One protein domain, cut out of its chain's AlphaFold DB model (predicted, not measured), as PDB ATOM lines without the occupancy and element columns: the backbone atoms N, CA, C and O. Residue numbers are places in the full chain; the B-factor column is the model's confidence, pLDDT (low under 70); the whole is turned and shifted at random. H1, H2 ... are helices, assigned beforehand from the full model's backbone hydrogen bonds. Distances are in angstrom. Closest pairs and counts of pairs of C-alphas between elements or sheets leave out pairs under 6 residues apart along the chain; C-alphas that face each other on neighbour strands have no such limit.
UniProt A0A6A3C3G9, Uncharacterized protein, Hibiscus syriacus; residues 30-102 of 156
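Overview. This is residues 30 to 102 of the 156 residues of an uncharacterized protein of Hibiscus syriacus (UniProt A0A6A3C3G9). This is a loose, elongated all-helix model: H1 is an arm at one end, apart from the other helices, and H4 reaches out toward the other end, starting beside H2, which stands steeply to it in the middle. The short H3 sits just before H4, and a long loop, residues 66 to 79, joins H2 to H3. Residues 30 to 42 of H1 stick out at one end and residues 97 to 102 at the other. The printed part has 73 residues with four named helices, H1 H2 H3 H4 along the chain, and no named strand; the radius of gyration of the C-alphas is 14.4 A and the spans are 50 by 26 by 21 A.

Along the chain. Find C-alpha 30 at (-45.697, -31.001, -51.850); from there H1, residues 30 to 45, runs 23.7 A, with a kink of 27 degrees near residue 39. H2, residues 54 to 65, begins at C-alpha 54, (-21.138, -45.715, -59.578), and is 16.4 A long. H3 is residues 80 to 84. H4, residues 86 to 100, runs 21.0 A to C-alpha 100 at (-5.798, -55.162, -42.134).

Arrangement. H1 is apart from H2, H3 and H4. Residues 56 to 60 of H2 touch residues 87 to 88 of H4; the closest C-alphas, of Ile 57 and Val 87, are 6.5 A apart. Their lines stand at a steep tilt of 61 degrees, the same way. H3 and H4 only just touch, only at the corner by their link, with 3 pairs of C-alphas within 8 A; the closest are those of Ser 82 and Gln 89, 5.8 A. H2 and H3 are apart. Every O i to N i+4 pair is within hydrogen-bond range in H2 and H3, against 9 of 12 in H1 and 10 of 11 in H4.

Size, cuts and confidence. The C-alphas of Glu 30 and Met 102, the two farthest apart, are 51.5 A from each other. The printed part has no cut, and the link from H2 to H3, 14 residues, is long. Look for pLDDT under 70 at residues 38 to 51, 72 to 76 and 100 to 102.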
ATOM      1  N   GLU A  30     -46.231 -30.858 -50.486       74.50
ATOM      2  CA  GLU A  30     -45.697 -31.001 -51.850       74.50
ATOM      3  C   GLU A  30     -44.212 -31.391 -51.841       74.50
ATOM      4  O   GLU A  30     -43.773 -32.242 -52.615       74.50
ATOM      5  N   ARG A  31     -43.436 -30.825 -50.908       75.38
ATOM      6  CA  ARG A  31     -42.035 -31.204 -50.687       75.38
ATOM      7  C   ARG A  31     -41.913 -32.643 -50.188       75.38
ATOM      8  O   ARG A  31     -41.053 -33.379 -50.667       75.38
ATOM      9  N   GLU A  32     -42.754 -33.040 -49.239       76.25
ATOM     10  CA  GLU A  32     -42.806 -34.402 -48.705       76.25
ATOM     11  C   GLU A  32     -43.219 -35.395 -49.800       76.25
ATOM     12  O   GLU A  32     -42.581 -36.430 -49.972       76.25
ATOM     13  N   GLU A  33     -44.197 -35.044 -50.635       75.25
ATOM     14  CA  GLU A  33     -44.615 -35.858 -51.772       75.25
ATOM     15  C   GLU A  33     -43.526 -35.946 -52.850       75.25
ATOM     16  O   GLU A  33     -43.287 -37.026 -53.384       75.25
ATOM     17  N   ALA A  34     -42.812 -34.857 -53.150       78.00
ATOM     18  CA  ALA A  34     -41.654 -34.875 -54.048       78.00
ATOM     19  C   ALA A  34     -40.523 -35.757 -53.493       78.00
ATOM     20  O   ALA A  34     -39.879 -36.494 -54.242       78.00
ATOM     21  N   TRP A  35     -40.318 -35.746 -52.174       70.56
ATOM     22  CA  TRP A  35     -39.355 -36.612 -51.503       70.56
ATOM     23  C   TRP A  35     -39.790 -38.086 -51.515       70.56
ATOM     24  O   TRP A  35     -38.982 -38.953 -51.847       70.56
ATOM     25  N   HIS A  36     -41.070 -38.393 -51.284       73.81
ATOM     26  CA  HIS A  36     -41.622 -39.745 -51.443       73.81
ATOM     27  C   HIS A  36     -41.585 -40.221 -52.904       73.81
ATOM     28  O   HIS A  36     -41.262 -41.383 -53.173       73.81
ATOM     29  N   ARG A  37     -41.834 -39.316 -53.860       76.00
ATOM     30  CA  ARG A  37     -41.668 -39.555 -55.298       76.00
ATOM     31  C   ARG A  37     -40.202 -39.758 -55.678       76.00
ATOM     32  O   ARG A  37     -39.913 -40.515 -56.584       76.00
ATOM     33  N   ARG A  38     -39.243 -39.172 -54.974       64.56
ATOM     34  CA  ARG A  38     -37.832 -39.513 -55.179       64.56
ATOM     35  C   ARG A  38     -37.506 -40.877 -54.563       64.56
ATOM     36  O   ARG A  38     -36.890 -41.719 -55.204       64.56
ATOM     37  N   LYS A  39     -37.999 -41.143 -53.353       61.97
ATOM     38  CA  LYS A  39     -37.710 -42.358 -52.582       61.97
ATOM     39  C   LYS A  39     -38.224 -43.648 -53.222       61.97
ATOM     40  O   LYS A  39     -37.606 -44.683 -53.001       61.97
ATOM     41  N   HIS A  40     -39.304 -43.639 -54.008       60.50
ATOM     42  CA  HIS A  40     -39.753 -44.877 -54.667       60.50
ATOM     43  C   HIS A  40     -38.731 -45.417 -55.682       60.50
ATOM     44  O   HIS A  40     -38.683 -46.628 -55.882       60.50
ATOM     45  N   LEU A  41     -37.882 -44.557 -56.258       58.19
ATOM     46  CA  LEU A  41     -36.793 -44.966 -57.151       58.19
ATOM     47  C   LEU A  41     -35.643 -45.620 -56.365       58.19
ATOM     48  O   LEU A  41     -35.183 -46.694 -56.738       58.19
ATOM     49  N   TYR A  42     -35.260 -45.044 -55.222       54.47
ATOM     50  CA  TYR A  42     -34.208 -45.592 -54.349       54.47
ATOM     51  C   TYR A  42     -34.666 -46.828 -53.543       54.47
ATOM     52  O   TYR A  42     -33.902 -47.758 -53.305       54.47
ATOM     53  N   GLY A  43     -35.936 -46.881 -53.132       53.78
ATOM     54  CA  GLY A  43     -36.477 -47.934 -52.263       53.78
ATOM     55  C   GLY A  43     -36.908 -49.211 -52.988       53.78
ATOM     56  O   GLY A  43     -36.932 -50.280 -52.375       53.78
ATOM     57  N   GLN A  44     -37.245 -49.138 -54.282       53.50
ATOM     58  CA  GLN A  44     -37.658 -50.316 -55.056       53.50
ATOM     59  C   GLN A  44     -36.454 -51.130 -55.576       53.50
ATOM     60  O   GLN A  44     -36.586 -52.340 -55.773       53.50
ATOM     61  N   GLY A  45     -35.271 -50.508 -55.700       51.53
ATOM     62  CA  GLY A  45     -34.006 -51.175 -56.048       51.53
ATOM     63  C   GLY A  45     -33.426 -52.057 -54.934       51.53
ATOM     64  O   GLY A  45     -32.804 -53.078 -55.214       51.53
ATOM     65  N   LEU A  46     -33.726 -51.753 -53.666       51.81
ATOM     66  CA  LEU A  46     -33.201 -52.481 -52.500       51.81
ATOM     67  C   LEU A  46     -33.728 -53.925 -52.379       51.81
ATOM     68  O   LEU A  46     -33.165 -54.747 -51.660       51.81
ATOM     69  N   ARG A  47     -34.835 -54.260 -53.058       54.53
ATOM     70  CA  ARG A  47     -35.541 -55.532 -52.836       54.53
ATOM     71  C   ARG A  47     -35.075 -56.713 -53.685       54.53
ATOM     72  O   ARG A  47     -35.555 -57.806 -53.392       54.53
ATOM     73  N   ARG A  48     -34.213 -56.569 -54.707       51.44
ATOM     74  CA  ARG A  48     -33.904 -57.732 -55.579       51.44
ATOM     75  C   ARG A  48     -32.460 -58.031 -55.948       51.44
ATOM     76  O   ARG A  48     -32.226 -59.163 -56.339       51.44
ATOM     77  N   THR A  49     -31.495 -57.152 -55.734       49.53
ATOM     78  CA  THR A  49     -30.077 -57.516 -55.872       49.53
ATOM     79  C   THR A  49     -29.267 -56.438 -55.186       49.53
ATOM     80  O   THR A  49     -29.529 -55.258 -55.389       49.53
ATOM     81  N   GLN A  50     -28.296 -56.833 -54.375       60.47
ATOM     82  CA  GLN A  50     -27.303 -55.945 -53.780       60.47
ATOM     83  C   GLN A  50     -26.352 -55.429 -54.880       60.47
ATOM     84  O   GLN A  50     -25.182 -55.788 -54.926       60.47
ATOM     85  N   SER A  51     -26.877 -54.670 -55.840       63.88
ATOM     86  CA  SER A  51     -26.110 -54.026 -56.901       63.88
ATOM     87  C   SER A  51     -25.952 -52.559 -56.537       63.88
ATOM     88  O   SER A  51     -26.936 -51.823 -56.554       63.88
ATOM     89  N   PHE A  52     -24.734 -52.159 -56.185       77.31
ATOM     90  CA  PHE A  52     -24.375 -50.752 -56.059       77.31
ATOM     91  C   PHE A  52     -23.978 -50.211 -57.437       77.31
ATOM     92  O   PHE A  52     -23.409 -50.924 -58.267       77.31
ATOM     93  N   THR A  53     -24.310 -48.956 -57.690       85.44
ATOM     94  CA  THR A  53     -23.976 -48.206 -58.897       85.44
ATOM     95  C   THR A  53     -22.776 -47.295 -58.642       85.44
ATOM     96  O   THR A  53     -22.329 -47.134 -57.509       85.44
ATOM     97  N   VAL A  54     -22.225 -46.701 -59.703       86.38
ATOM     98  CA  VAL A  54     -21.138 -45.715 -59.578       86.38
ATOM     99  C   VAL A  54     -21.566 -44.481 -58.771       86.38
ATOM    100  O   VAL A  54     -20.757 -43.940 -58.026       86.38
ATOM    101  N   ASP A  55     -22.841 -44.098 -58.874       88.12
ATOM    102  CA  ASP A  55     -23.452 -42.986 -58.138       88.12
ATOM    103  C   ASP A  55     -23.455 -43.267 -56.627       88.12
ATOM    104  O   ASP A  55     -23.026 -42.429 -55.844       88.12
ATOM    105  N   ASP A  56     -23.786 -44.501 -56.220       89.62
ATOM    106  CA  ASP A  56     -23.753 -44.910 -54.806       89.62
ATOM    107  C   ASP A  56     -22.332 -44.827 -54.206       89.62
ATOM    108  O   ASP A  56     -22.158 -44.537 -53.021       89.62
ATOM    109  N   ILE A  57     -21.291 -45.087 -55.012       90.25
ATOM    110  CA  ILE A  57     -19.884 -44.953 -54.585       90.25
ATOM    111  C   ILE A  57     -19.527 -43.476 -54.398       90.25
ATOM    112  O   ILE A  57     -18.845 -43.128 -53.433       90.25
ATOM    113  N   GLU A  58     -19.976 -42.612 -55.309       90.44
ATOM    114  CA  GLU A  58     -19.764 -41.168 -55.220       90.44
ATOM    115  C   GLU A  58     -20.511 -40.557 -54.026       90.44
ATOM    116  O   GLU A  58     -19.933 -39.739 -53.314       90.44
ATOM    117  N   GLU A  59     -21.740 -40.998 -53.744       91.38
ATOM    118  CA  GLU A  59     -22.502 -40.567 -52.568       91.38
ATOM    119  C   GLU A  59     -21.787 -40.964 -51.270       91.38
ATOM    120  O   GLU A  59     -21.577 -40.117 -50.399       91.38
ATOM    121  N   LEU A  60     -21.332 -42.223 -51.160       90.62
ATOM    122  CA  LEU A  60     -20.560 -42.674 -49.999       90.62
ATOM    123  C   LEU A  60     -19.274 -41.856 -49.832       90.62
ATOM    124  O   LEU A  60     -18.938 -41.453 -48.718       90.62
ATOM    125  N   LYS A  61     -18.565 -41.592 -50.933       90.38
ATOM    126  CA  LYS A  61     -17.381 -40.732 -50.918       90.38
ATOM    127  C   LYS A  61     -17.739 -39.323 -50.441       90.38
ATOM    128  O   LYS A  61     -17.037 -38.784 -49.595       90.38
ATOM    129  N   GLY A  62     -18.844 -38.757 -50.917       93.44
ATOM    130  CA  GLY A  62     -19.350 -37.463 -50.466       93.44
ATOM    131  C   GLY A  62     -19.630 -37.435 -48.961       93.44
ATOM    132  O   GLY A  62     -19.309 -36.450 -48.303       93.44
ATOM    133  N   CYS A  63     -20.159 -38.521 -48.387       91.12
ATOM    134  CA  CYS A  63     -20.304 -38.642 -46.935       91.12
ATOM    135  C   CYS A  63     -18.942 -38.598 -46.222       91.12
ATOM    136  O   CYS A  63     -18.777 -37.846 -45.263       91.12
ATOM    137  N   ILE A  64     -17.955 -39.348 -46.707       88.62
ATOM    138  CA  ILE A  64     -16.608 -39.348 -46.117       88.62
ATOM    139  C   ILE A  64     -15.968 -37.954 -46.219       88.62
ATOM    140  O   ILE A  64     -15.446 -37.444 -45.229       88.62
ATOM    141  N   ASP A  65     -16.084 -37.296 -47.375       91.69
ATOM    142  CA  ASP A  65     -15.554 -35.947 -47.622       91.69
ATOM    143  C   ASP A  65     -16.200 -34.886 -46.700       91.69
ATOM    144  O   ASP A  65     -15.572 -33.883 -46.356       91.69
ATOM    145  N   LEU A  66     -17.444 -35.108 -46.259       93.38
ATOM    146  CA  LEU A  66     -18.145 -34.268 -45.278       93.38
ATOM    147  C   LEU A  66     -17.735 -34.547 -43.820       93.38
ATOM    148  O   LEU A  66     -18.204 -33.852 -42.916       93.38
ATOM    149  N   GLY A  67     -16.870 -35.536 -43.585       87.06
ATOM    150  CA  GLY A  67     -16.391 -35.928 -42.260       87.06
ATOM    151  C   GLY A  67     -17.250 -36.984 -41.565       87.06
ATOM    152  O   GLY A  67     -17.095 -37.177 -40.360       87.06
ATOM    153  N   PHE A  68     -18.150 -37.666 -42.285       86.38
ATOM    154  CA  PHE A  68     -18.781 -38.874 -41.752       86.38
ATOM    155  C   PHE A  68     -17.769 -40.016 -41.812       86.38
ATOM    156  O   PHE A  68     -17.419 -40.481 -42.898       86.38
ATOM    157  N   ASP A  69     -17.300 -40.468 -40.653       81.69
ATOM    158  CA  ASP A  69     -16.439 -41.637 -40.584       81.69
ATOM    159  C   ASP A  69     -17.264 -42.930 -40.573       81.69
ATOM    160  O   ASP A  69     -18.416 -42.994 -40.132       81.69
ATOM    161  N   PHE A  70     -16.680 -43.979 -41.147       82.62
ATOM    162  CA  PHE A  70     -17.275 -45.309 -41.165       82.62
ATOM    163  C   PHE A  70     -16.316 -46.368 -40.604       82.62
ATOM    164  O   PHE A  70     -16.297 -47.512 -41.074       82.62
ATOM    165  N   GLU A  71     -15.531 -45.976 -39.596       76.38
ATOM    166  CA  GLU A  71     -14.462 -46.779 -38.999       76.38
ATOM    167  C   GLU A  71     -14.942 -48.168 -38.535       76.38
ATOM    168  O   GLU A  71     -15.819 -48.266 -37.672       76.38
ATOM    169  N   PRO A  72     -14.376 -49.273 -39.059       67.94
ATOM    170  CA  PRO A  72     -14.828 -50.633 -38.752       67.94
ATOM    171  C   PRO A  72     -14.818 -50.981 -37.258       67.94
ATOM    172  O   PRO A  72     -15.628 -51.802 -36.825       67.94
ATOM    173  N   ASP A  73     -13.909 -50.361 -36.504       65.62
ATOM    174  CA  ASP A  73     -13.675 -50.619 -35.083       65.62
ATOM    175  C   ASP A  73     -14.333 -49.569 -34.168       65.62
ATOM    176  O   ASP A  73     -14.203 -49.643 -32.942       65.62
ATOM    177  N   SER A  74     -15.065 -48.599 -34.735       69.06
ATOM    178  CA  SER A  74     -15.795 -47.620 -33.932       69.06
ATOM    179  C   SER A  74     -17.028 -48.272 -33.290       69.06
ATOM    180  O   SER A  74     -17.894 -48.804 -33.995       69.06
ATOM    181  N   PRO A  75     -17.168 -48.215 -31.952       62.28
ATOM    182  CA  PRO A  75     -18.317 -48.780 -31.243       62.28
ATOM    183  C   PRO A  75     -19.639 -48.059 -31.563       62.28
ATOM    184  O   PRO A  75     -20.706 -48.545 -31.189       62.28
ATOM    185  N   GLU A  76     -19.587 -46.913 -32.249       64.44
ATOM    186  CA  GLU A  76     -20.754 -46.107 -32.622       64.44
ATOM    187  C   GLU A  76     -21.376 -46.530 -33.961       64.44
ATOM    188  O   GLU A  76     -22.500 -46.129 -34.296       64.44
ATOM    189  N   LEU A  77     -20.692 -47.388 -34.724       70.50
ATOM    190  CA  LEU A  77     -21.178 -47.826 -36.022       70.50
ATOM    191  C   LEU A  77     -22.274 -48.870 -35.903       70.50
ATOM    192  O   LEU A  77     -22.063 -50.073 -35.757       70.50
ATOM    193  N   ASN A  78     -23.496 -48.372 -36.037       74.00
ATOM    194  CA  ASN A  78     -24.685 -49.193 -36.027       74.00
ATOM    195  C   ASN A  78     -24.655 -50.205 -37.192       74.00
ATOM    196  O   ASN A  78     -24.576 -49.796 -38.355       74.00
ATOM    197  N   PRO A  79     -24.843 -51.516 -36.936       74.75
ATOM    198  CA  PRO A  79     -24.919 -52.537 -37.989       74.75
ATOM    199  C   PRO A  79     -26.082 -52.296 -38.968       74.75
ATOM    200  O   PRO A  79     -26.046 -52.752 -40.110       74.75
ATOM    201  N   LYS A  80     -27.075 -51.497 -38.560       78.44
ATOM    202  CA  LYS A  80     -28.169 -51.013 -39.415       78.44
ATOM    203  C   LYS A  80     -27.696 -50.127 -40.570       78.44
ATOM    204  O   LYS A  80     -28.353 -50.104 -41.602       78.44
ATOM    205  N   LEU A  81     -26.559 -49.436 -40.439       80.62
ATOM    206  CA  LEU A  81     -26.042 -48.568 -41.504       80.62
ATOM    207  C   LEU A  81     -25.624 -49.363 -42.742       80.62
ATOM    208  O   LEU A  81     -25.815 -48.904 -43.862       80.62
ATOM    209  N   SER A  82     -25.129 -50.589 -42.557       79.31
ATOM    210  CA  SER A  82     -24.864 -51.497 -43.680       79.31
ATOM    211  C   SER A  82     -26.127 -51.954 -44.405       79.31
ATOM    212  O   SER A  82     -26.052 -52.287 -45.582       79.31
ATOM    213  N   GLU A  83     -27.267 -52.005 -43.713       76.50
ATOM    214  CA  GLU A  83     -28.550 -52.364 -44.327       76.50
ATOM    215  C   GLU A  83     -29.140 -51.188 -45.114       76.50
ATOM    216  O   GLU A  83     -29.819 -51.394 -46.117       76.50
ATOM    217  N   THR A  84     -28.872 -49.952 -44.675       78.81
ATOM    218  CA  THR A  84     -29.324 -48.734 -45.361       78.81
ATOM    219  C   THR A  84     -28.404 -48.315 -46.503       78.81
ATOM    220  O   THR A  84     -28.889 -47.744 -47.473       78.81
ATOM    221  N   LEU A  85     -27.102 -48.597 -46.397       83.62
ATOM    222  CA  LEU A  85     -26.076 -48.244 -47.379       83.62
ATOM    223  C   LEU A  85     -25.326 -49.511 -47.820       83.62
ATOM    224  O   LEU A  85     -24.289 -49.850 -47.248       83.62
ATOM    225  N   PRO A  86     -25.808 -50.231 -48.847       81.25
ATOM    226  CA  PRO A  86     -25.176 -51.470 -49.306       81.25
ATOM    227  C   PRO A  86     -23.716 -51.283 -49.749       81.25
ATOM    228  O   PRO A  86     -22.878 -52.155 -49.518       81.25
ATOM    229  N   VAL A  87     -23.398 -50.122 -50.333       88.50
ATOM    230  CA  VAL A  87     -22.043 -49.726 -50.754       88.50
ATOM    231  C   VAL A  87     -21.058 -49.653 -49.580       88.50
ATOM    232  O   VAL A  87     -19.869 -49.931 -49.740       88.50
ATOM    233  N   LEU A  88     -21.553 -49.393 -48.367       88.62
ATOM    234  CA  LEU A  88     -20.727 -49.321 -47.167       88.62
ATOM    235  C   LEU A  88     -20.119 -50.682 -46.798       88.62
ATOM    236  O   LEU A  88     -19.000 -50.756 -46.290       88.62
ATOM    237  N   GLN A  89     -20.836 -51.781 -47.058       85.19
ATOM    238  CA  GLN A  89     -20.299 -53.126 -46.835       85.19
ATOM    239  C   GLN A  89     -19.111 -53.414 -47.760       85.19
ATOM    240  O   GLN A  89     -18.125 -54.000 -47.313       85.19
ATOM    241  N   PHE A  90     -19.184 -52.963 -49.017       86.38
ATOM    242  CA  PHE A  90     -18.087 -53.072 -49.976       86.38
ATOM    243  C   PHE A  90     -16.884 -52.225 -49.550       86.38
ATOM    244  O   PHE A  90     -15.781 -52.759 -49.453       86.38
ATOM    245  N   TYR A  91     -17.106 -50.949 -49.214       88.38
ATOM    246  CA  TYR A  91     -16.054 -50.063 -48.710       88.38
ATOM    247  C   TYR A  91     -15.310 -50.689 -47.529       88.38
ATOM    248  O   TYR A  91     -14.094 -50.824 -47.587       88.38
ATOM    249  N   ARG A  92     -16.028 -51.185 -46.511       84.94
ATOM    250  CA  ARG A  92     -15.397 -51.826 -45.346       84.94
ATOM    251  C   ARG A  92     -14.640 -53.100 -45.692       84.94
ATOM    252  O   ARG A  92     -13.615 -53.380 -45.077       84.94
ATOM    253  N   ALA A  93     -15.135 -53.899 -46.633       86.00
ATOM    254  CA  ALA A  93     -14.413 -55.089 -47.070       86.00
ATOM    255  C   ALA A  93     -13.060 -54.707 -47.688       86.00
ATOM    256  O   ALA A  93     -12.042 -55.284 -47.315       86.00
ATOM    257  N   VAL A  94     -13.060 -53.703 -48.566       84.75
ATOM    258  CA  VAL A  94     -11.866 -53.189 -49.243       84.75
ATOM    259  C   VAL A  94     -10.920 -52.508 -48.253       84.75
ATOM    260  O   VAL A  94      -9.740 -52.842 -48.199       84.75
ATOM    261  N   ASP A  95     -11.439 -51.619 -47.415       82.94
ATOM    262  CA  ASP A  95     -10.680 -50.881 -46.407       82.94
ATOM    263  C   ASP A  95      -9.983 -51.825 -45.413       82.94
ATOM    264  O   ASP A  95      -8.780 -51.720 -45.180       82.94
ATOM    265  N   ARG A  96     -10.671 -52.881 -44.953       81.62
ATOM    266  CA  ARG A  96     -10.052 -53.933 -44.126       81.62
ATOM    267  C   ARG A  96      -8.955 -54.711 -44.848       81.62
ATOM    268  O   ARG A  96      -8.093 -55.265 -44.174       81.62
ATOM    269  N   GLN A  97      -8.965 -54.806 -46.177       80.00
ATOM    270  CA  GLN A  97      -7.863 -55.434 -46.912       80.00
ATOM    271  C   GLN A  97      -6.636 -54.522 -46.966       80.00
ATOM    272  O   GLN A  97      -5.524 -55.003 -46.749       80.00
ATOM    273  N   TYR A  98      -6.834 -53.224 -47.203       76.56
ATOM    274  CA  TYR A  98      -5.747 -52.243 -47.210       76.56
ATOM    275  C   TYR A  98      -5.157 -52.038 -45.809       76.56
ATOM    276  O   TYR A  98      -3.945 -52.140 -45.630       76.56
ATOM    277  N   ASN A  99      -6.010 -51.841 -44.803       70.69
ATOM    278  CA  ASN A  99      -5.595 -51.527 -43.437       70.69
ATOM    279  C   ASN A  99      -5.267 -52.792 -42.616       70.69
ATOM    280  O   ASN A  99      -4.299 -52.842 -41.856       70.69
ATOM    281  N   GLY A 100      -6.015 -53.882 -42.820       61.38
ATOM    282  CA  GLY A 100      -5.798 -55.162 -42.134       61.38
ATOM    283  C   GLY A 100      -4.603 -55.968 -42.655       61.38
ATOM    284  O   GLY A 100      -4.098 -56.834 -41.938       61.38
ATOM    285  N   GLY A 101      -4.097 -55.667 -43.859       54.44
ATOM    286  CA  GLY A 101      -2.829 -56.212 -44.359       54.44
ATOM    287  C   GLY A 101      -1.605 -55.692 -43.593       54.44
ATOM    288  O   GLY A 101      -0.630 -56.424 -43.419       54.44
ATOM    289  N   MET A 102      -1.673 -54.468 -43.057       50.09
ATOM    290  CA  MET A 102      -0.569 -53.842 -42.314       50.09
ATOM    291  C   MET A 102      -0.478 -54.290 -40.848       50.09
ATOM    292  O   MET A 102       0.585 -54.176 -40.246       50.09
TER     293      MET A 102